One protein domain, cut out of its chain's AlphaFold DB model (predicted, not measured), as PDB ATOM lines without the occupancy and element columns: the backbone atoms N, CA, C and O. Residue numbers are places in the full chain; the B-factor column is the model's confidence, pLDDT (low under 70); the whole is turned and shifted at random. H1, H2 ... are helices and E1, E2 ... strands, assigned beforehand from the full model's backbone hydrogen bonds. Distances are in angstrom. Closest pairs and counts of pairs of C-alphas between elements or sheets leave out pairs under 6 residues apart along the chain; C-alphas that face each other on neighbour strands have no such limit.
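What this domain is: This is residues 281 to 447 of the 448 residues of an uncharacterized protein of Deltaproteobacteria bacterium (UniProt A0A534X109). Two strongly twisted sheets, one of six strands and one of four, make a sandwich whose strands run nearly along each other. Helix H1 fills one side of it, packed on E8 of the small sheet and on E5 and E7 of the large one. The printed part has 167 residues, in the order E1 E2 E3 E4 E5 H1 E6 E7 E8 E9 E10, and is mostly strand. The large sheet, E3 E10 E9 E5 E7 E6, is mixed; the small one, E1 E2 E4 E8, is antiparallel. The whole is compact, with a radius of gyration of the C-alphas of 15.6 A and spans of 48 by 37 by 23 A.

How they stand to each other: In the large sheet, edge strand E3, residues 316 to 320, is parallel to E10, residues 437 to 447, with N 317 and O 443 2.8 A apart. E9, residues 421 to 431, forms a hairpin with E10, with N 425 and O 442 2.8 A apart. E5, residues 359 to 366, is antiparallel to E9, with N 363 and O 428 2.8 A apart. E7, residues 392 to 399, is antiparallel to E5, with N 362 and O 393 2.9 A apart, and bends by 99 degrees at residue 396. E6, residues 386 to 389, is the other edge strand and forms a hairpin with E7, with N 387 and O 394 2.9 A apart. In the small sheet, E1, residues 281 to 284, and E2, residues 296 to 301, form a hairpin, with N 284 and O 298 2.7 A apart. E4, residues 334 to 343, pairs with E2 over residues 339 to 343, with N 297 and O 342 2.8 A apart, and with E8, residues 409 to 414, over residues 334 to 339, with N 411 and O 337 2.8 A apart. The parts of the two sheets that face each other are 8.7 A centre to centre; the closest C-alphas of E4 and E10 are those of Cys 335 and Cys 446, 5.4 A apart. H1, residues 371 to 381, is on both sheets, and every O i to N i+4 pair in it is within hydrogen-bond range. The closest C-alphas of H1 and E8 are those of Asp 372 and Ile 411, 6.3 A apart; those of H1 and E5 are Met 373 and Leu 364, 7.4 A apart. E5, H1 and E6 make a split strand-helix-strand unit, two strands running the same way with E7 between them, and its crossover is right-handed.

Where its parts are: E1 begins at C-alpha 281, (178.978, 303.598, 279.638), and E10 ends at C-alpha 447, (178.774, 323.144, 280.584). E9 is 33.5 A long, E10 33.1 A, E4 28.5 A and H1 15.1 A.

The domain as a whole: The C-alphas of Pro 397 and Arg 418 are the two farthest apart, 48.2 A. The printed part has no cut. The links E1 to E2, E2 to E3, E3 to E4 and E4 to E5 are long. The mean pLDDT of the printed part is 89.4; residues 286 to 293 and 353 to 356 are under 70.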
ATOM      1  N   THR A 281     179.453 303.907 278.291       94.88
ATOM      2  CA  THR A 281     178.978 303.598 279.638       94.88
ATOM      3  C   THR A 281     180.047 302.870 280.451       94.88
ATOM      4  O   THR A 281     180.623 301.871 280.018       94.88
ATOM      5  N   PHE A 282     180.320 303.371 281.651       94.06
ATOM      6  CA  PHE A 282     181.353 302.830 282.534       94.06
ATOM      7  C   PHE A 282     181.009 303.028 284.008       94.06
ATOM      8  O   PHE A 282     180.160 303.847 284.368       94.06
ATOM      9  N   PHE A 283     181.703 302.273 284.852       91.81
ATOM     10  CA  PHE A 283     181.584 302.321 286.300       91.81
ATOM     11  C   PHE A 283     182.578 303.322 286.874       91.81
ATOM     12  O   PHE A 283     183.764 303.336 286.523       91.81
ATOM     13  N   VAL A 284     182.077 304.170 287.758       90.50
ATOM     14  CA  VAL A 284     182.840 305.134 288.532       90.50
ATOM     15  C   VAL A 284     183.123 304.506 289.890       90.50
ATOM     16  O   VAL A 284     182.178 304.386 290.676       90.50
ATOM     17  N   PRO A 285     184.391 304.127 290.162       78.94
ATOM     18  CA  PRO A 285     184.766 303.537 291.435       78.94
ATOM     19  C   PRO A 285     184.342 304.414 292.601       78.94
ATOM     20  O   PRO A 285     184.478 305.649 292.555       78.94
ATOM     21  N   GLY A 286     183.872 303.754 293.651       66.56
ATOM     22  CA  GLY A 286     183.607 304.367 294.934       66.56
ATOM     23  C   GLY A 286     184.807 305.110 295.499       66.56
ATOM     24  O   GLY A 286     185.960 304.737 295.290       66.56
ATOM     25  N   GLY A 287     184.555 306.217 296.195       62.44
ATOM     26  CA  GLY A 287     185.606 306.985 296.858       62.44
ATOM     27  C   GLY A 287     185.601 306.714 298.358       62.44
ATOM     28  O   GLY A 287     184.657 307.102 299.036       62.44
ATOM     29  N   GLY A 288     186.672 306.160 298.924       58.34
ATOM     30  CA  GLY A 288     186.732 305.878 300.359       58.34
ATOM     31  C   GLY A 288     188.121 305.463 300.848       58.34
ATOM     32  O   GLY A 288     189.100 305.573 300.112       58.34
ATOM     33  N   PRO A 289     188.257 305.071 302.128       55.78
ATOM     34  CA  PRO A 289     189.442 304.375 302.610       55.78
ATOM     35  C   PRO A 289     189.534 302.982 301.963       55.78
ATOM     36  O   PRO A 289     188.507 302.312 301.845       55.78
ATOM     37  N   PRO A 290     190.743 302.491 301.641       54.56
ATOM     38  CA  PRO A 290     190.922 301.198 300.987       54.56
ATOM     39  C   PRO A 290     190.397 300.055 301.867       54.56
ATOM     40  O   PRO A 290     190.972 299.758 302.915       54.56
ATOM     41  N   GLY A 291     189.321 299.392 301.435       59.69
ATOM     42  CA  GLY A 291     188.778 298.215 302.122       59.69
ATOM     43  C   GLY A 291     187.403 297.762 301.611       59.69
ATOM     44  O   GLY A 291     187.315 296.635 301.134       59.69
ATOM     45  N   PRO A 292     186.346 298.594 301.686       59.31
ATOM     46  CA  PRO A 292     184.990 298.206 301.289       59.31
ATOM     47  C   PRO A 292     184.467 298.894 300.010       59.31
ATOM     48  O   PRO A 292     183.276 299.153 299.932       59.31
ATOM     49  N   GLU A 293     185.325 299.190 299.031       64.88
ATOM     50  CA  GLU A 293     185.028 300.042 297.851       64.88
ATOM     51  C   GLU A 293     184.226 299.352 296.719       64.88
ATOM     52  O   GLU A 293     184.357 299.729 295.559       64.88
ATOM     53  N   CYS A 294     183.466 298.294 297.018       73.06
ATOM     54  CA  CYS A 294     182.735 297.513 296.005       73.06
ATOM     55  C   CYS A 294     181.304 297.163 296.375       73.06
ATOM     56  O   CYS A 294     180.663 296.366 295.683       73.06
ATOM     57  N   LEU A 295     180.791 297.712 297.478       84.12
ATOM     58  CA  LEU A 295     179.384 297.475 297.782       84.12
ATOM     59  C   LEU A 295     178.512 298.205 296.768       84.12
ATOM     60  O   LEU A 295     177.445 297.698 296.425       84.12
ATOM     61  N   ALA A 296     178.963 299.368 296.289       88.00
ATOM     62  CA  ALA A 296     178.309 300.055 295.198       88.00
ATOM     63  C   ALA A 296     179.277 300.817 294.289       88.00
ATOM     64  O   ALA A 296     180.306 301.326 294.706       88.00
ATOM     65  N   GLU A 297     178.878 300.953 293.031       90.31
ATOM     66  CA  GLU A 297     179.488 301.858 292.070       90.31
ATOM     67  C   GLU A 297     178.393 302.626 291.332       90.31
ATOM     68  O   GLU A 297     177.273 302.144 291.127       90.31
ATOM     69  N   TRP A 298     178.732 303.832 290.882       93.62
ATOM     70  CA  TRP A 298     177.878 304.562 289.956       93.62
ATOM     71  C   TRP A 298     178.208 304.153 288.528       93.62
ATOM     72  O   TRP A 298     179.353 304.259 288.103       93.62
ATOM     73  N   GLN A 299     177.206 303.767 287.751       94.88
ATOM     74  CA  GLN A 299     177.330 303.635 286.307       94.88
ATOM     75  C   GLN A 299     176.895 304.942 285.641       94.88
ATOM     76  O   GLN A 299     175.874 305.518 286.015       94.88
ATOM     77  N   VAL A 300     177.655 305.415 284.654       95.88
ATOM     78  CA  VAL A 300     177.337 306.638 283.902       95.88
ATOM     79  C   VAL A 300     177.652 306.466 282.421       95.88
ATOM     80  O   VAL A 300     178.674 305.879 282.067       95.88
ATOM     81  N   THR A 301     176.801 307.011 281.552       95.50
ATOM     82  CA  THR A 301     177.084 307.131 280.113       95.50
ATOM     83  C   THR A 301     177.694 308.502 279.818       95.50
ATOM     84  O   THR A 301     177.027 309.526 279.964       95.50
ATOM     85  N   ASN A 302     178.973 308.544 279.428       94.44
ATOM     86  CA  ASN A 302     179.656 309.785 279.053       94.44
ATOM     87  C   ASN A 302     180.848 309.555 278.104       94.44
ATOM     88  O   ASN A 302     181.989 309.371 278.532       94.44
ATOM     89  N   ALA A 303     180.624 309.678 276.796       90.06
ATOM     90  CA  ALA A 303     181.672 309.485 275.793       90.06
ATOM     91  C   ALA A 303     182.841 310.488 275.889       90.06
ATOM     92  O   ALA A 303     183.936 310.166 275.418       90.06
ATOM     93  N   GLY A 304     182.631 311.674 276.472       84.50
ATOM     94  CA  GLY A 304     183.656 312.710 276.639       84.50
ATOM     95  C   GLY A 304     184.472 312.589 277.931       84.50
ATOM     96  O   GLY A 304     185.568 313.139 278.019       84.50
ATOM     97  N   GLY A 305     183.962 311.858 278.930       84.94
ATOM     98  CA  GLY A 305     184.556 311.687 280.263       84.94
ATOM     99  C   GLY A 305     185.116 310.289 280.538       84.94
ATOM    100  O   GLY A 305     185.118 309.859 281.692       84.94
ATOM    101  N   ARG A 306     185.539 309.575 279.488       86.31
ATOM    102  CA  ARG A 306     185.955 308.164 279.547       86.31
ATOM    103  C   ARG A 306     187.132 307.920 280.509       86.31
ATOM    104  O   ARG A 306     188.045 308.746 280.567       86.31
ATOM    105  N   PRO A 307     187.163 306.760 281.190       86.19
ATOM    106  CA  PRO A 307     188.355 306.251 281.859       86.19
ATOM    107  C   PRO A 307     189.595 306.217 280.950       86.19
ATOM    108  O   PRO A 307     189.502 305.932 279.748       86.19
ATOM    109  N   GLY A 308     190.758 306.491 281.548       78.56
ATOM    110  CA  GLY A 308     192.068 306.333 280.915       78.56
ATOM    111  C   GLY A 308     192.553 304.877 280.909       78.56
ATOM    112  O   GLY A 308     191.808 303.953 281.231       78.56
ATOM    113  N   ALA A 309     193.825 304.668 280.562       73.31
ATOM    114  CA  ALA A 309     194.441 303.335 280.503       73.31
ATOM    115  C   ALA A 309     194.541 302.627 281.872       73.31
ATOM    116  O   ALA A 309     194.694 301.410 281.924       73.31
ATOM    117  N   ASP A 310     194.433 303.373 282.977       76.06
ATOM    118  CA  ASP A 310     194.365 302.845 284.345       76.06
ATOM    119  C   ASP A 310     192.943 302.422 284.761       76.06
ATOM    120  O   ASP A 310     192.743 301.937 285.874       76.06
ATOM    121  N   GLY A 311     191.951 302.624 283.885       76.69
ATOM    122  CA  GLY A 311     190.549 302.287 284.118       76.69
ATOM    123  C   GLY A 311     189.846 303.184 285.139       76.69
ATOM    124  O   GLY A 311     188.668 302.971 285.424       76.69
ATOM    125  N   LYS A 312     190.510 304.204 285.698       80.19
ATOM    126  CA  LYS A 312     189.915 305.044 286.744       80.19
ATOM    127  C   LYS A 312     189.031 306.117 286.128       80.19
ATOM    128  O   LYS A 312     189.508 307.101 285.561       80.19
ATOM    129  N   ALA A 313     187.722 305.943 286.263       84.94
ATOM    130  CA  ALA A 313     186.774 306.970 285.865       84.94
ATOM    131  C   ALA A 313     186.820 308.150 286.855       84.94
ATOM    132  O   ALA A 313     186.830 307.941 288.072       84.94
ATOM    133  N   PRO A 314     186.802 309.407 286.385       87.06
ATOM    134  CA  PRO A 314     186.748 310.543 287.289       87.06
ATOM    135  C   PRO A 314     185.383 310.610 287.986       87.06
ATOM    136  O   PRO A 314     184.342 310.635 287.341       87.06
ATOM    137  N   VAL A 315     185.360 310.784 289.309       90.00
ATOM    138  CA  VAL A 315     184.114 311.068 290.059       90.00
ATOM    139  C   VAL A 315     183.369 312.288 289.499       90.00
ATOM    140  O   VAL A 315     182.147 312.398 289.581       90.00
ATOM    141  N   ARG A 316     184.106 313.241 288.920       93.44
ATOM    142  CA  ARG A 316     183.529 314.394 288.236       93.44
ATOM    143  C   ARG A 316     183.335 314.101 286.752       93.44
ATOM    144  O   ARG A 316     184.290 314.165 285.985       93.44
ATOM    145  N   GLN A 317     182.083 313.946 286.357       95.31
ATOM    146  CA  GLN A 317     181.647 313.784 284.979       95.31
ATOM    147  C   GLN A 317     181.239 315.136 284.400       95.31
ATOM    148  O   GLN A 317     180.393 315.837 284.956       95.31
ATOM    149  N   ARG A 318     181.884 315.536 283.305       96.25
ATOM    150  CA  ARG A 318     181.568 316.768 282.573       96.25
ATOM    151  C   ARG A 318     180.893 316.402 281.260       96.25
ATOM    152  O   ARG A 318     181.378 315.504 280.583       96.25
ATOM    153  N   CYS A 319     179.836 317.125 280.924       96.50
ATOM    154  CA  CYS A 319     179.136 317.037 279.653       96.50
ATOM    155  C   CYS A 319     178.903 318.444 279.116       96.50
ATOM    156  O   CYS A 319     178.668 319.366 279.905       96.50
ATOM    157  N   ARG A 320     179.011 318.611 277.800       96.06
ATOM    158  CA  ARG A 320     178.632 319.847 277.124       96.06
ATOM    159  C   ARG A 320     177.184 319.731 276.670       96.06
ATOM    160  O   ARG A 320     176.807 318.694 276.144       96.06
ATOM    161  N   ASP A 321     176.418 320.788 276.878       95.56
ATOM    162  CA  ASP A 321     175.043 320.916 276.395       95.56
ATOM    163  C   ASP A 321     174.977 320.617 274.885       95.56
ATOM    164  O   ASP A 321     175.757 321.167 274.094       95.56
ATOM    165  N   GLY A 322     174.120 319.665 274.506       93.75
ATOM    166  CA  GLY A 322     173.973 319.160 273.141       93.75
ATOM    167  C   GLY A 322     174.990 318.095 272.703       93.75
ATOM    168  O   GLY A 322     174.942 317.646 271.551       93.75
ATOM    169  N   ASP A 323     175.916 317.662 273.568       94.31
ATOM    170  CA  ASP A 323     176.832 316.556 273.268       94.31
ATOM    171  C   ASP A 323     176.118 315.204 273.390       94.31
ATOM    172  O   ASP A 323     175.946 314.655 274.476       94.31
ATOM    173  N   LYS A 324     175.782 314.613 272.241       92.62
ATOM    174  CA  LYS A 324     175.096 313.311 272.135       92.62
ATOM    175  C   LYS A 324     175.796 312.156 272.862       92.62
ATOM    176  O   LYS A 324     175.187 311.109 273.057       92.62
ATOM    177  N   GLY A 325     177.075 312.294 273.200       91.81
ATOM    178  CA  GLY A 325     177.827 311.282 273.932       91.81
ATOM    179  C   GLY A 325     177.522 311.227 275.431       91.81
ATOM    180  O   GLY A 325     177.917 310.256 276.079       91.81
ATOM    181  N   CYS A 326     176.884 312.253 275.994       94.12
ATOM    182  CA  CYS A 326     176.614 312.361 277.432       94.12
ATOM    183  C   CYS A 326     175.312 313.096 277.786       94.12
ATOM    184  O   CYS A 326     174.888 313.024 278.938       94.12
ATOM    185  N   ASP A 327     174.703 313.793 276.825       95.31
ATOM    186  CA  ASP A 327     173.455 314.533 276.957       95.31
ATOM    187  C   ASP A 327     172.334 313.849 276.161       95.31
ATOM    188  O   ASP A 327     172.373 313.769 274.930       95.31
ATOM    189  N   ALA A 328     171.353 313.311 276.884       93.31
ATOM    190  CA  ALA A 328     170.321 312.448 276.324       93.31
ATOM    191  C   ALA A 328     169.108 313.186 275.733       93.31
ATOM    192  O   ALA A 328     168.368 312.568 274.967       93.31
ATOM    193  N   ASP A 329     168.867 314.459 276.072       86.25
ATOM    194  CA  ASP A 329     167.629 315.160 275.681       86.25
ATOM    195  C   ASP A 329     167.821 316.318 274.687       86.25
ATOM    196  O   ASP A 329     166.829 316.831 274.163       86.25
ATOM    197  N   ALA A 330     169.071 316.679 274.361       83.94
ATOM    198  CA  ALA A 330     169.444 317.760 273.439       83.94
ATOM    199  C   ALA A 330     168.761 319.112 273.742       83.94
ATOM    200  O   ALA A 330     168.667 319.980 272.864       83.94
ATOM    201  N   ALA A 331     168.248 319.287 274.963       92.38
ATOM    202  CA  ALA A 331     167.525 320.475 275.363       92.38
ATOM    203  C   ALA A 331     168.515 321.571 275.761       92.38
ATOM    204  O   ALA A 331     169.287 321.428 276.706       92.38
ATOM    205  N   ALA A 332     168.437 322.708 275.066       93.31
ATOM    206  CA  ALA A 332     169.331 323.827 275.318       93.31
ATOM    207  C   ALA A 332     169.236 324.321 276.772       93.31
ATOM    208  O   ALA A 332     168.158 324.581 277.313       93.31
ATOM    209  N   GLY A 333     170.398 324.534 277.374       94.88
ATOM    210  CA  GLY A 333     170.577 324.976 278.746       94.88
ATOM    211  C   GLY A 333     170.637 323.843 279.769       94.88
ATOM    212  O   GLY A 333     170.818 324.146 280.953       94.88
ATOM    213  N   THR A 334     170.530 322.577 279.364       96.25
ATOM    214  CA  THR A 334     170.563 321.396 280.241       96.25
ATOM    215  C   THR A 334     171.460 320.309 279.665       96.25
ATOM    216  O   THR A 334     171.697 320.266 278.473       96.25
ATOM    217  N   CYS A 335     171.975 319.438 280.532       96.94
ATOM    218  CA  CYS A 335     172.534 318.160 280.108       96.94
ATOM    219  C   CYS A 335     171.827 317.067 280.896       96.94
ATOM    220  O   CYS A 335     171.822 317.123 282.136       96.94
ATOM    221  N   THR A 336     171.285 316.074 280.208       96.69
ATOM    222  CA  THR A 336     170.611 314.940 280.838       96.69
ATOM    223  C   THR A 336     171.506 313.715 280.816       96.69
ATOM    224  O   THR A 336     171.724 313.093 279.781       96.69
ATOM    225  N   PHE A 337     172.031 313.377 281.994       96.81
ATOM    226  CA  PHE A 337     172.919 312.235 282.186       96.81
ATOM    227  C   PHE A 337     172.116 310.965 282.458       96.81
ATOM    228  O   PHE A 337     171.174 310.987 283.249       96.81
ATOM    229  N   SER A 338     172.551 309.846 281.883       96.44
ATOM    230  CA  SER A 338     172.076 308.506 282.234       96.44
ATOM    231  C   SER A 338     172.935 307.939 283.367       96.44
ATOM    232  O   SER A 338     174.153 307.805 283.198       96.44
ATOM    233  N   VAL A 339     172.329 307.659 284.525       96.88
ATOM    234  CA  VAL A 339     173.026 307.169 285.727       96.88
ATOM    235  C   VAL A 339     172.318 305.948 286.303       96.88
ATOM    236  O   VAL A 339     171.110 305.985 286.494       96.88
ATOM    237  N   ALA A 340     173.059 304.905 286.665       96.56
ATOM    238  CA  ALA A 340     172.526 303.768 287.417       96.56
ATOM    239  C   ALA A 340     173.354 303.492 288.676       96.56
ATOM    240  O   ALA A 340     174.541 303.822 288.752       96.56
ATOM    241  N   LEU A 341     172.710 302.891 289.675       94.69
ATOM    242  CA  LEU A 341     173.373 302.333 290.849       94.69
ATOM    243  C   LEU A 341     173.661 300.861 290.571       94.69
ATOM    244  O   LEU A 341     172.735 300.111 290.272       94.69
ATOM    245  N   CYS A 342     174.914 300.448 290.721       92.50
ATOM    246  CA  CYS A 342     175.307 299.050 290.637       92.50
ATOM    247  C   CYS A 342     175.826 298.577 291.986       92.50
ATOM    248  O   CYS A 342     176.655 299.244 292.592       92.50
ATOM    249  N   LEU A 343     175.323 297.441 292.447       90.50
ATOM    250  CA  LEU A 343     175.643 296.838 293.729       90.50
ATOM    251  C   LEU A 343     176.455 295.556 293.541       90.50
ATOM    252  O   LEU A 343     176.260 294.841 292.557       90.50
ATOM    253  N   ASP A 344     177.327 295.286 294.514       83.25
ATOM    254  CA  ASP A 344     178.108 294.045 294.647       83.25
ATOM    255  C   ASP A 344     178.893 293.667 293.375       83.25
ATOM    256  O   ASP A 344     178.958 292.518 292.937       83.25
ATOM    257  N   ARG A 345     179.481 294.686 292.743       79.50
ATOM    258  CA  ARG A 345     180.270 294.555 291.519       79.50
ATOM    259  C   ARG A 345     181.687 294.125 291.851       79.50
ATOM    260  O   ARG A 345     182.400 294.807 292.583       79.50
ATOM    261  N   ALA A 346     182.131 293.026 291.252       76.06
ATOM    262  CA  ALA A 346     183.550 292.710 291.234       76.06
ATOM    263  C   ALA A 346     184.265 293.656 290.258       76.06
ATOM    264  O   ALA A 346     184.025 293.606 289.050       76.06
ATOM    265  N   ASP A 347     185.158 294.497 290.775       76.75
ATOM    266  CA  ASP A 347     185.958 295.412 289.968       76.75
ATOM    267  C   ASP A 347     187.434 294.986 289.948       76.75
ATOM    268  O   ASP A 347     188.155 295.084 290.943       76.75
ATOM    269  N   ALA A 348     187.908 294.544 288.781       75.88
ATOM    270  CA  ALA A 348     189.303 294.158 288.568       75.88
ATOM    271  C   ALA A 348     190.296 295.315 288.803       75.88
ATOM    272  O   ALA A 348     191.472 295.071 289.083       75.88
ATOM    273  N   ARG A 349     189.834 296.572 288.734       79.50
ATOM    274  CA  ARG A 349     190.632 297.773 289.026       79.50
ATOM    275  C   ARG A 349     190.905 297.945 290.520       79.50
ATOM    276  O   ARG A 349     191.814 298.692 290.887       79.50
ATOM    277  N   LEU A 350     190.151 297.256 291.379       77.25
ATOM    278  CA  LEU A 350     190.228 297.343 292.834       77.25
ATOM    279  C   LEU A 350     190.595 295.966 293.424       77.25
ATOM    280  O   LEU A 350     189.740 295.268 293.941       77.25
ATOM    281  N   PRO A 351     191.872 295.537 293.458       70.38
ATOM    282  CA  PRO A 351     192.245 294.168 293.863       70.38
ATOM    283  C   PRO A 351     191.890 293.780 295.310       70.38
ATOM    284  O   PRO A 351     191.957 292.609 295.685       70.38
ATOM    285  N   ARG A 352     191.582 294.770 296.158       71.94
ATOM    286  CA  ARG A 352     191.155 294.577 297.557       71.94
ATOM    287  C   ARG A 352     189.634 294.511 297.715       71.94
ATOM    288  O   ARG A 352     189.165 294.172 298.796       71.94
ATOM    289  N   CYS A 353     188.904 294.799 296.645       69.94
ATOM    290  CA  CYS A 353     187.477 294.585 296.499       69.94
ATOM    291  C   CYS A 353     187.126 293.120 296.736       69.94
ATOM    292  O   CYS A 353     187.606 292.239 296.019       69.94
ATOM    293  N   ARG A 354     186.286 292.839 297.733       66.81
ATOM    294  CA  ARG A 354     185.675 291.518 297.895       66.81
ATOM    295  C   ARG A 354     184.183 291.691 298.178       66.81
ATOM    296  O   ARG A 354     183.850 292.094 299.294       66.81
ATOM    297  N   PRO A 355     183.306 291.395 297.204       61.62
ATOM    298  CA  PRO A 355     181.882 291.262 297.467       61.62
ATOM    299  C   PRO A 355     181.704 290.058 298.398       61.62
ATOM    300  O   PRO A 355     182.119 288.945 298.073       61.62
ATOM    301  N   ALA A 356     181.261 290.296 299.633       62.75
ATOM    302  CA  ALA A 356     181.307 289.266 300.678       62.75
ATOM    303  C   ALA A 356     180.133 289.295 301.658       62.75
ATOM    304  O   ALA A 356     180.048 288.415 302.515       62.75
ATOM    305  N   ALA A 357     179.242 290.283 301.570       74.94
ATOM    306  CA  ALA A 357     178.142 290.413 302.511       74.94
ATOM    307  C   ALA A 357     176.866 290.888 301.804       74.94
ATOM    308  O   ALA A 357     176.939 291.845 301.031       74.94
ATOM    309  N   PRO A 358     175.708 290.261 302.091       89.00
ATOM    310  CA  PRO A 358     174.408 290.730 301.628       89.00
ATOM    311  C   PRO A 358     174.199 292.219 301.922       89.00
ATOM    312  O   PRO A 358     174.638 292.706 302.964       89.00
ATOM    313  N   ILE A 359     173.514 292.952 301.049       91.31
ATOM    314  CA  ILE A 359     173.276 294.390 301.224       91.31
ATOM    315  C   ILE A 359     171.973 294.602 301.991       91.31
ATOM    316  O   ILE A 359     170.891 294.224 301.547       91.31
ATOM    317  N   GLU A 360     172.082 295.224 303.163       94.62
ATOM    318  CA  GLU A 360     170.956 295.478 304.065       94.62
ATOM    319  C   GLU A 360     170.250 296.789 303.735       94.62
ATOM    320  O   GLU A 360     169.022 296.858 303.748       94.62
ATOM    321  N   SER A 361     171.015 297.838 303.427       95.38
ATOM    322  CA  SER A 361     170.426 299.136 303.112       95.38
ATOM    323  C   SER A 361     171.268 299.982 302.171       95.38
ATOM    324  O   SER A 361     172.500 299.913 302.143       95.38
ATOM    325  N   TRP A 362     170.569 300.847 301.444       96.12
ATOM    326  CA  TRP A 362     171.144 301.894 300.614       96.12
ATOM    327  C   TRP A 362     170.549 303.243 301.014       96.12
ATOM    328  O   TRP A 362     169.335 303.409 301.087       96.12
ATOM    329  N   THR A 363     171.402 304.215 301.323       96.88
ATOM    330  CA  THR A 363     170.991 305.553 301.763       96.88
ATOM    331  C   THR A 363     171.503 306.608 300.805       96.88
ATOM    332  O   THR A 363     172.712 306.824 300.707       96.88
ATOM    333  N   LEU A 364     170.597 307.341 300.163       97.12
ATOM    334  CA  LEU A 364     170.956 308.509 299.371       97.12
ATOM    335  C   LEU A 364     171.260 309.682 300.314       97.12
ATOM    336  O   LEU A 364     170.396 310.224 301.000       97.12
ATOM    337  N   VAL A 365     172.532 310.064 300.382       96.44
ATOM    338  CA  VAL A 365     173.024 311.172 301.214       96.44
ATOM    339  C   VAL A 365     172.805 312.511 300.514       96.44
ATOM    340  O   VAL A 365     172.568 313.520 301.178       96.44
ATOM    341  N   LYS A 366     172.922 312.546 299.181       95.50
ATOM    342  CA  LYS A 366     172.580 313.692 298.329       95.50
ATOM    343  C   LYS A 366     172.087 313.205 296.961       95.50
ATOM    344  O   LYS A 366     172.755 312.338 296.402       95.50
ATOM    345  N   PRO A 367     171.036 313.813 296.387       95.50
ATOM    346  CA  PRO A 367     170.146 314.817 296.991       95.50
ATOM    347  C   PRO A 367     169.229 314.225 298.079       95.50
ATOM    348  O   PRO A 367     169.036 313.019 298.139       95.50
ATOM    349  N   THR A 368     168.681 315.075 298.955       94.12
ATOM    350  CA  THR A 368     167.792 314.663 300.066       94.12
ATOM    351  C   THR A 368     166.317 315.011 299.834       94.12
ATOM    352  O   THR A 368     165.503 314.838 300.735       94.12
ATOM    353  N   SER A 369     165.982 315.580 298.674       93.81
ATOM    354  CA  SER A 369     164.618 315.920 298.252       93.81
ATOM    355  C   SER A 369     164.569 316.172 296.739       93.81
ATOM    356  O   SER A 369     165.608 316.403 296.111       93.81
ATOM    357  N   GLY A 370     163.363 316.165 296.163       94.69
ATOM    358  CA  GLY A 370     163.108 316.471 294.751       94.69
ATOM    359  C   GLY A 370     163.141 315.253 293.822       94.69
ATOM    360  O   GLY A 370     163.438 314.140 294.249       94.69
ATOM    361  N   ALA A 371     162.864 315.490 292.537       93.75
ATOM    362  CA  ALA A 371     162.683 314.439 291.532       93.75
ATOM    363  C   ALA A 371     163.897 313.505 291.379       93.75
ATOM    364  O   ALA A 371     163.721 312.296 291.290       93.75
ATOM    365  N   ASP A 372     165.125 314.039 291.427       94.38
ATOM    366  CA  ASP A 372     166.351 313.225 291.374       94.38
ATOM    367  C   ASP A 372     166.408 312.215 292.540       94.38
ATOM    368  O   ASP A 372     166.809 311.069 292.358       94.38
ATOM    369  N   MET A 373     165.995 312.627 293.749       95.31
ATOM    370  CA  MET A 373     165.945 311.744 294.922       95.31
ATOM    371  C   MET A 373     164.863 310.672 294.751       95.31
ATOM    372  O   MET A 373     165.132 309.496 294.979       95.31
ATOM    373  N   GLU A 374     163.656 311.073 294.349       95.75
ATOM    374  CA  GLU A 374     162.521 310.162 294.153       95.75
ATOM    375  C   GLU A 374     162.815 309.119 293.070       95.75
ATOM    376  O   GLU A 374     162.596 307.931 293.293       95.75
ATOM    377  N   GLY A 375     163.385 309.543 291.937       96.06
ATOM    378  CA  GLY A 375     163.747 308.661 290.829       96.06
ATOM    379  C   GLY A 375     164.833 307.653 291.202       96.06
ATOM    380  O   GLY A 375     164.691 306.467 290.916       96.06
ATOM    381  N   LEU A 376     165.889 308.094 291.897       97.12
ATOM    382  CA  LEU A 376     166.958 307.200 292.350       97.12
ATOM    383  C   LEU A 376     166.469 306.184 293.395       97.12
ATOM    384  O   LEU A 376     166.845 305.016 293.325       97.12
ATOM    385  N   LEU A 377     165.617 306.598 294.342       97.06
ATOM    386  CA  LEU A 377     165.024 305.679 295.323       97.06
ATOM    387  C   LEU A 377     164.060 304.689 294.658       97.06
ATOM    388  O   LEU A 377     164.100 303.505 294.976       97.06
ATOM    389  N   ALA A 378     163.228 305.137 293.717       96.75
ATOM    390  CA  ALA A 378     162.325 304.249 292.988       96.75
ATOM    391  C   ALA A 378     163.100 303.192 292.182       96.75
ATOM    392  O   ALA A 378     162.792 302.005 292.268       96.75
ATOM    393  N   ALA A 379     164.152 303.602 291.467       97.31
ATOM    394  CA  ALA A 379     164.998 302.689 290.705       97.31
ATOM    395  C   ALA A 379     165.726 301.681 291.613       97.31
ATOM    396  O   ALA A 379     165.756 300.487 291.316       97.31
ATOM    397  N   ALA A 380     166.262 302.130 292.751       97.25
ATOM    398  CA  ALA A 380     166.911 301.247 293.719       97.25
ATOM    399  C   ALA A 380     165.926 300.278 294.403       97.25
ATOM    400  O   ALA A 380     166.293 299.139 294.690       97.25
ATOM    401  N   ALA A 381     164.667 300.674 294.616       97.12
ATOM    402  CA  ALA A 381     163.635 299.799 295.175       97.12
ATOM    403  C   ALA A 381     163.266 298.628 294.241       97.12
ATOM    404  O   ALA A 381     162.782 297.603 294.716       97.12
ATOM    405  N   HIS A 382     163.533 298.731 292.933       96.62
ATOM    406  CA  HIS A 382     163.348 297.622 291.989       96.62
ATOM    407  C   HIS A 382     164.426 296.532 292.097       96.62
ATOM    408  O   HIS A 382     164.235 295.443 291.557       96.62
ATOM    409  N   LEU A 383     165.532 296.775 292.812       95.44
ATOM    410  CA  LEU A 383     166.578 295.764 293.019       95.44
ATOM    411  C   LEU A 383     166.112 294.608 293.915       95.44
ATOM    412  O   LEU A 383     166.664 293.511 293.835       95.44
ATOM    413  N   GLY A 384     165.098 294.837 294.753       95.44
ATOM    414  CA  GLY A 384     164.472 293.802 295.567       95.44
ATOM    415  C   GLY A 384     163.458 294.348 296.577       95.44
ATOM    416  O   GLY A 384     163.366 295.564 296.777       95.44
ATOM    417  N   PRO A 385     162.696 293.458 297.242       96.69
ATOM    418  CA  PRO A 385     161.704 293.849 298.237       96.69
ATOM    419  C   PRO A 385     162.320 294.739 299.321       96.69
ATOM    420  O   PRO A 385     163.300 294.373 299.973       96.69
ATOM    421  N   SER A 386     161.759 295.932 299.499       97.31
ATOM    422  CA  SER A 386     162.332 296.954 300.369       97.31
ATOM    423  C   SER A 386     161.269 297.853 300.988       97.31
ATOM    424  O   SER A 386     160.126 297.925 300.535       97.31
ATOM    425  N   SER A 387     161.663 298.540 302.056       97.12
ATOM    426  CA  SER A 387     160.893 299.616 302.675       97.12
ATOM    427  C   SER A 387     161.703 300.908 302.637       97.12
ATOM    428  O   SER A 387     162.921 300.887 302.823       97.12
ATOM    429  N   ALA A 388     161.030 302.029 302.378       95.94
ATOM    430  CA  ALA A 388     161.650 303.346 302.319       95.94
ATOM    431  C   ALA A 388     161.348 304.148 303.589       95.94
ATOM    432  O   ALA A 388     160.192 304.273 303.996       95.94
ATOM    433  N   ALA A 389     162.380 304.740 304.186       96.06
ATOM    434  CA  ALA A 389     162.266 305.698 305.278       96.06
ATOM    435  C   ALA A 389     163.135 306.924 304.968       96.06
ATOM    436  O   ALA A 389     164.361 306.888 305.079       96.06
ATOM    437  N   GLY A 390     162.502 308.024 304.551       94.62
ATOM    438  CA  GLY A 390     163.221 309.209 304.079       94.62
ATOM    439  C   GLY A 390     164.055 308.886 302.837       94.62
ATOM    440  O   GLY A 390     163.502 308.504 301.813       94.62
ATOM    441  N   THR A 391     165.380 309.026 302.933       96.62
ATOM    442  CA  THR A 391     166.316 308.727 301.834       96.62
ATOM    443  C   THR A 391     167.000 307.362 301.964       96.62
ATOM    444  O   THR A 391     167.950 307.075 301.233       96.62
ATOM    445  N   THR A 392     166.549 306.525 302.901       97.50
ATOM    446  CA  THR A 392     167.077 305.177 303.124       97.50
ATOM    447  C   THR A 392     166.099 304.128 302.615       97.50
ATOM    448  O   THR A 392     164.924 304.140 302.983       97.50
ATOM    449  N   LEU A 393     166.609 303.196 301.814       97.38
ATOM    450  CA  LEU A 393     165.964 301.931 301.483       97.38
ATOM    451  C   LEU A 393     166.576 300.820 302.325       97.38
ATOM    452  O   LEU A 393     167.797 300.658 302.339       97.38
ATOM    453  N   THR A 394     165.722 300.041 302.981       97.50
ATOM    454  CA  THR A 394     166.113 298.833 303.713       97.50
ATOM    455  C   THR A 394     165.492 297.624 303.033       97.50
ATOM    456  O   THR A 394     164.265 297.552 302.902       97.50
ATOM    457  N   PHE A 395     166.332 296.686 302.601       96.88
ATOM    458  CA  PHE A 395     165.917 295.474 301.898       96.88
ATOM    459  C   PHE A 395     165.497 294.388 302.893       96.88
ATOM    460  O   PHE A 395     166.140 294.188 303.926       96.88
ATOM    461  N   SER A 396     164.397 293.695 302.601       95.19
ATOM    462  CA  SER A 396     163.884 292.611 303.442       95.19
ATOM    463  C   SER A 396     163.363 291.453 302.578       95.19
ATOM    464  O   SER A 396     162.285 291.579 301.995       95.19
ATOM    465  N   PRO A 397     164.093 290.322 302.490       95.31
ATOM    466  CA  PRO A 397     165.408 290.067 303.098       95.31
ATOM    467  C   PRO A 397     166.525 290.958 302.504       95.31
ATOM    468  O   PRO A 397     166.322 291.533 301.433       95.31
ATOM    469  N   PRO A 398     167.698 291.077 303.166       94.88
ATOM    470  CA  PRO A 398     168.877 291.709 302.570       94.88
ATOM    471  C   PRO A 398     169.187 291.124 301.187       94.88
ATOM    472  O   PRO A 398     169.038 289.915 300.989       94.88
ATOM    473  N   LEU A 399     169.622 291.969 300.248       93.25
ATOM    474  CA  LEU A 399     169.994 291.524 298.904       93.25
ATOM    475  C   LEU A 399     171.189 290.582 299.001       93.25
ATOM    476  O   LEU A 399     172.138 290.878 299.719       93.25
ATOM    477  N   ASP A 400     171.152 289.465 298.289       90.06
ATOM    478  CA  ASP A 400     172.285 288.548 298.220       90.06
ATOM    479  C   ASP A 400     173.529 289.214 297.606       90.06
ATOM    480  O   ASP A 400     173.452 290.250 296.946       90.06
ATOM    481  N   ALA A 401     174.693 288.605 297.841       82.44
ATOM    482  CA  ALA A 401     175.955 289.032 297.246       82.44
ATOM    483  C   ALA A 401     176.004 288.609 295.766       82.44
ATOM    484  O   ALA A 401     176.628 287.608 295.399       82.44
ATOM    485  N   SER A 402     175.233 289.314 294.941       85.19
ATOM    486  CA  SER A 402     175.244 289.177 293.493       85.19
ATOM    487  C   SER A 402     175.196 290.540 292.815       85.19
ATOM    488  O   SER A 402     174.523 291.467 293.272       85.19
ATOM    489  N   GLU A 403     175.899 290.636 291.688       87.94
ATOM    490  CA  GLU A 403     175.943 291.837 290.865       87.94
ATOM    491  C   GLU A 403     174.543 292.204 290.350       87.94
ATOM    492  O   GLU A 403     173.880 291.418 289.665       87.94
ATOM    493  N   ARG A 404     174.102 293.428 290.658       91.06
ATOM    494  CA  ARG A 404     172.812 293.976 290.215       91.06
ATOM    495  C   ARG A 404     172.960 295.462 289.919       91.06
ATOM    496  O   ARG A 404     173.589 296.175 290.691       91.06
ATOM    497  N   CYS A 405     172.349 295.946 288.844       93.94
ATOM    498  CA  CYS A 405     172.269 297.376 288.543       93.94
ATOM    499  C   CYS A 405     170.810 297.802 288.411       93.94
ATOM    500  O   CYS A 405     169.968 297.008 287.991       93.94
ATOM    501  N   THR A 406     170.510 299.046 288.769       96.81
ATOM    502  CA  THR A 406     169.196 299.634 288.502       96.81
ATOM    503  C   THR A 406     169.016 299.874 287.008       96.81
ATOM    504  O   THR A 406     169.997 300.022 286.275       96.81
ATOM    505  N   ASP A 407     167.768 300.034 286.566       95.12
ATOM    506  CA  ASP A 407     167.523 300.729 285.304       95.12
ATOM    507  C   ASP A 407     168.138 302.144 285.367       95.12
ATOM    508  O   ASP A 407     168.175 302.750 286.452       95.12
ATOM    509  N   PRO A 408     168.645 302.693 284.247       95.88
ATOM    510  CA  PRO A 408     169.226 304.024 284.255       95.88
ATOM    511  C   PRO A 408     168.191 305.113 284.556       95.88
ATOM    512  O   PRO A 408     167.114 305.171 283.964       95.88
ATOM    513  N   VAL A 409     168.560 306.020 285.453       96.88
ATOM    514  CA  VAL A 409     167.797 307.207 285.832       96.88
ATOM    515  C   VAL A 409     168.363 308.417 285.096       96.88
ATOM    516  O   VAL A 409     169.571 308.669 285.113       96.88
ATOM    517  N   ALA A 410     167.481 309.189 284.463       96.75
ATOM    518  CA  ALA A 410     167.833 310.448 283.819       96.75
ATOM    519  C   ALA A 410     168.008 311.558 284.868       96.75
ATOM    520  O   ALA A 410     167.062 311.910 285.571       96.75
ATOM    521  N   ILE A 411     169.211 312.128 284.963       97.44
ATOM    522  CA  ILE A 411     169.533 313.228 285.880       97.44
ATOM    523  C   ILE A 411     169.754 314.510 285.079       97.44
ATOM    524  O   ILE A 411     170.771 314.666 284.398       97.44
ATOM    525  N   VAL A 412     168.814 315.450 285.201       96.62
ATOM    526  CA  VAL A 412     168.835 316.722 284.466       96.62
ATOM    527  C   VAL A 412     169.703 317.746 285.199       96.62
ATOM    528  O   VAL A 412     169.423 318.163 286.330       96.62
ATOM    529  N   VAL A 413     170.768 318.206 284.544       97.25
ATOM    530  CA  VAL A 413     171.711 319.188 285.093       97.25
ATOM    531  C   VAL A 413     171.589 320.513 284.332       97.25
ATOM    532  O   VAL A 413     172.250 320.691 283.312       97.25
ATOM    533  N   PRO A 414     170.803 321.487 284.827       96.75
ATOM    534  CA  PRO A 414     170.690 322.792 284.186       96.75
ATOM    535  C   PRO A 414     171.968 323.610 284.354       96.75
ATOM    536  O   PRO A 414     172.532 323.703 285.454       96.75
ATOM    537  N   THR A 415     172.386 324.254 283.270       96.19
ATOM    538  CA  THR A 415     173.404 325.306 283.267       96.19
ATOM    539  C   THR A 415     172.934 326.532 284.059       96.19
ATOM    540  O   THR A 415     171.773 326.675 284.447       96.19
ATOM    541  N   ARG A 416     173.861 327.449 284.347       95.00
ATOM    542  CA  ARG A 416     173.575 328.734 285.001       95.00
ATOM    543  C   ARG A 416     173.888 329.867 284.032       95.00
ATOM    544  O   ARG A 416     174.879 330.584 284.199       95.00
ATOM    545  N   GLY A 417     173.075 329.982 282.981       90.38
ATOM    546  CA  GLY A 417     173.351 330.866 281.848       90.38
ATOM    547  C   GLY A 417     174.665 330.460 281.181       90.38
ATOM    548  O   GLY A 417     174.819 329.330 280.746       90.38
ATOM    549  N   ARG A 418     175.667 331.348 281.180       90.88
ATOM    550  CA  ARG A 418     177.010 331.050 280.638       90.88
ATOM    551  C   ARG A 418     177.939 330.297 281.603       90.88
ATOM    552  O   ARG A 418     179.126 330.156 281.320       90.88
ATOM    553  N   ARG A 419     177.454 329.867 282.773       95.88
ATOM    554  CA  ARG A 419     178.254 329.146 283.777       95.88
ATOM    555  C   ARG A 419     177.825 327.680 283.887       95.88
ATOM    556  O   ARG A 419     176.644 327.389 283.711       95.88
ATOM    557  N   PRO A 420     178.742 326.773 284.270       96.88
ATOM    558  CA  PRO A 420     178.400 325.371 284.456       96.88
ATOM    559  C   PRO A 420     177.335 325.123 285.532       96.88
ATOM    560  O   PRO A 420     177.360 325.724 286.612       96.88
ATOM    561  N   GLY A 421     176.449 324.178 285.238       97.62
ATOM    562  CA  GLY A 421     175.549 323.526 286.178       97.62
ATOM    563  C   GLY A 421     176.241 322.393 286.924       97.62
ATOM    564  O   GLY A 421     177.189 321.799 286.416       97.62
ATOM    565  N   VAL A 422     175.787 322.078 288.140       97.44
ATOM    566  CA  VAL A 422     176.334 320.962 288.925       97.44
ATOM    567  C   VAL A 422     175.218 320.220 289.654       97.44
ATOM    568  O   VAL A 422     174.365 320.845 290.296       97.44
ATOM    569  N   ARG A 423     175.279 318.887 289.618       97.25
ATOM    570  CA  ARG A 423     174.564 317.976 290.520       97.25
ATOM    571  C   ARG A 423     175.565 317.053 291.207       97.25
ATOM    572  O   ARG A 423     176.584 316.683 290.627       97.25
ATOM    573  N   VAL A 424     175.315 316.746 292.476       96.50
ATOM    574  CA  VAL A 424     176.142 315.825 293.262       96.50
ATOM    575  C   VAL A 424     175.235 314.724 293.768       96.50
ATOM    576  O   VAL A 424     174.317 315.006 294.539       96.50
ATOM    577  N   LEU A 425     175.536 313.503 293.355       96.31
ATOM    578  CA  LEU A 425     174.948 312.291 293.888       96.31
ATOM    579  C   LEU A 425     175.930 311.729 294.904       96.31
ATOM    580  O   LEU A 425     177.134 311.659 294.649       96.31
ATOM    581  N   ARG A 426     175.441 311.397 296.090       95.25
ATOM    582  CA  ARG A 426     176.250 310.742 297.110       95.25
ATOM    583  C   ARG A 426     175.386 309.742 297.831       95.25
ATOM    584  O   ARG A 426     174.342 310.135 298.341       95.25
ATOM    585  N   ALA A 427     175.831 308.503 297.921       94.19
ATOM    586  CA  ALA A 427     175.096 307.447 298.587       94.19
ATOM    587  C   ALA A 427     175.978 306.708 299.589       94.19
ATOM    588  O   ALA A 427     177.193 306.889 299.621       94.19
ATOM    589  N   ARG A 428     175.337 305.939 300.459       93.25
ATOM    590  CA  ARG A 428     175.985 305.009 301.370       93.25
ATOM    591  C   ARG A 428     175.330 303.649 301.229       93.25
ATOM    592  O   ARG A 428     174.125 303.543 301.454       93.25
ATOM    593  N   THR A 429     176.136 302.629 300.988       91.94
ATOM    594  CA  THR A 429     175.699 301.232 300.957       91.94
ATOM    595  C   THR A 429     176.165 300.547 302.233       91.94
ATOM    596  O   THR A 429     177.306 300.723 302.659       91.94
ATOM    597  N   THR A 430     175.267 299.819 302.895       91.31
ATOM    598  CA  THR A 430     175.554 299.131 304.159       91.31
ATOM    599  C   THR A 430     175.266 297.648 304.005       91.31
ATOM    600  O   THR A 430     174.145 297.257 303.672       91.31
ATOM    601  N   ALA A 431     176.283 296.833 304.261       89.00
ATOM    602  CA  ALA A 431     176.145 295.388 304.305       89.00
ATOM    603  C   ALA A 431     175.399 294.915 305.566       89.00
ATOM    604  O   ALA A 431     175.339 295.627 306.573       89.00
ATOM    605  N   ALA A 432     174.859 293.700 305.501       86.88
ATOM    606  CA  ALA A 432     174.133 293.038 306.570       86.88
ATOM    607  C   ALA A 432     174.963 292.937 307.851       86.88
ATOM    608  O   ALA A 432     176.114 292.505 307.837       86.88
ATOM    609  N   GLY A 433     174.357 293.342 308.969       82.69
ATOM    610  CA  GLY A 433     175.058 293.466 310.251       82.69
ATOM    611  C   GLY A 433     175.723 294.833 310.440       82.69
ATOM    612  O   GLY A 433     176.505 295.021 311.374       82.69
ATOM    613  N   GLY A 434     175.415 295.804 309.574       80.19
ATOM    614  CA  GLY A 434     175.818 297.203 309.703       80.19
ATOM    615  C   GLY A 434     177.233 297.542 309.219       80.19
ATOM    616  O   GLY A 434     177.581 298.732 309.215       80.19
ATOM    617  N   HIS A 435     178.027 296.546 308.811       78.50
ATOM    618  CA  HIS A 435     179.395 296.673 308.300       78.50
ATOM    619  C   HIS A 435     179.713 295.569 307.269       78.50
ATOM    620  O   HIS A 435     179.237 294.451 307.441       78.50
ATOM    621  N   PRO A 436     180.573 295.823 306.262       78.44
ATOM    622  CA  PRO A 436     181.189 297.109 305.927       78.44
ATOM    623  C   PRO A 436     180.189 298.167 305.421       78.44
ATOM    624  O   PRO A 436     179.025 297.878 305.148       78.44
ATOM    625  N   ARG A 437     180.648 299.423 305.351       84.81
ATOM    626  CA  ARG A 437     179.903 300.553 304.780       84.81
ATOM    627  C   ARG A 437     180.738 301.191 303.687       84.81
ATOM    628  O   ARG A 437     181.902 301.496 303.936       84.81
ATOM    629  N   ASP A 438     180.108 301.445 302.554       84.69
ATOM    630  CA  ASP A 438     180.710 302.079 301.385       84.69
ATOM    631  C   ASP A 438     180.033 303.422 301.114       84.69
ATOM    632  O   ASP A 438     178.853 303.593 301.442       84.69
ATOM    633  N   VAL A 439     180.776 304.408 300.611       88.38
ATOM    634  CA  VAL A 439     180.249 305.759 300.372       88.38
ATOM    635  C   VAL A 439     180.701 306.286 299.024       88.38
ATOM    636  O   VAL A 439     181.784 306.848 298.887       88.38
ATOM    637  N   ASP A 440     179.780 306.273 298.076       89.12
ATOM    638  CA  ASP A 440     180.077 306.604 296.689       89.12
ATOM    639  C   ASP A 440     179.579 307.989 296.340       89.12
ATOM    640  O   ASP A 440     178.479 308.405 296.722       89.12
ATOM    641  N   ALA A 441     180.383 308.723 295.577       92.12
ATOM    642  CA  ALA A 441     180.025 310.040 295.086       92.12
ATOM    643  C   ALA A 441     180.160 310.102 293.567       92.12
ATOM    644  O   ALA A 441     181.125 309.603 292.999       92.12
ATOM    645  N   LEU A 442     179.228 310.809 292.937       94.62
ATOM    646  CA  LEU A 442     179.264 311.180 291.532       94.62
ATOM    647  C   LEU A 442     178.943 312.668 291.410       94.62
ATOM    648  O   LEU A 442     178.004 313.185 292.019       94.62
ATOM    649  N   LYS A 443     179.735 313.395 290.625       95.75
ATOM    650  CA  LYS A 443     179.547 314.825 290.393       95.75
ATOM    651  C   LYS A 443     179.331 315.092 288.915       95.75
ATOM    652  O   LYS A 443     180.291 315.128 288.152       95.75
ATOM    653  N   LEU A 444     178.087 315.365 288.550       97.06
ATOM    654  CA  LEU A 444     177.680 315.689 287.190       97.06
ATOM    655  C   LEU A 444     177.797 317.196 286.956       97.06
ATOM    656  O   LEU A 444     177.394 318.005 287.800       97.06
ATOM    657  N   VAL A 445     178.380 317.581 285.828       97.62
ATOM    658  CA  VAL A 445     178.637 318.975 285.467       97.62
ATOM    659  C   VAL A 445     178.206 319.204 284.027       97.62
ATOM    660  O   VAL A 445     178.853 318.694 283.119       97.62
ATOM    661  N   CYS A 446     177.171 320.016 283.832       97.44
ATOM    662  CA  CYS A 446     176.779 320.483 282.507       97.44
ATOM    663  C   CYS A 446     177.478 321.807 282.204       97.44
ATOM    664  O   CYS A 446     177.417 322.733 283.021       97.44
ATOM    665  N   VAL A 447     178.167 321.902 281.071       96.38
ATOM    666  CA  VAL A 447     178.774 323.144 280.584       96.38
ATOM    667  C   VAL A 447     178.011 323.653 279.354       96.38
ATOM    668  O   VAL A 447     177.579 322.816 278.568       96.38
TER     669      VAL A 447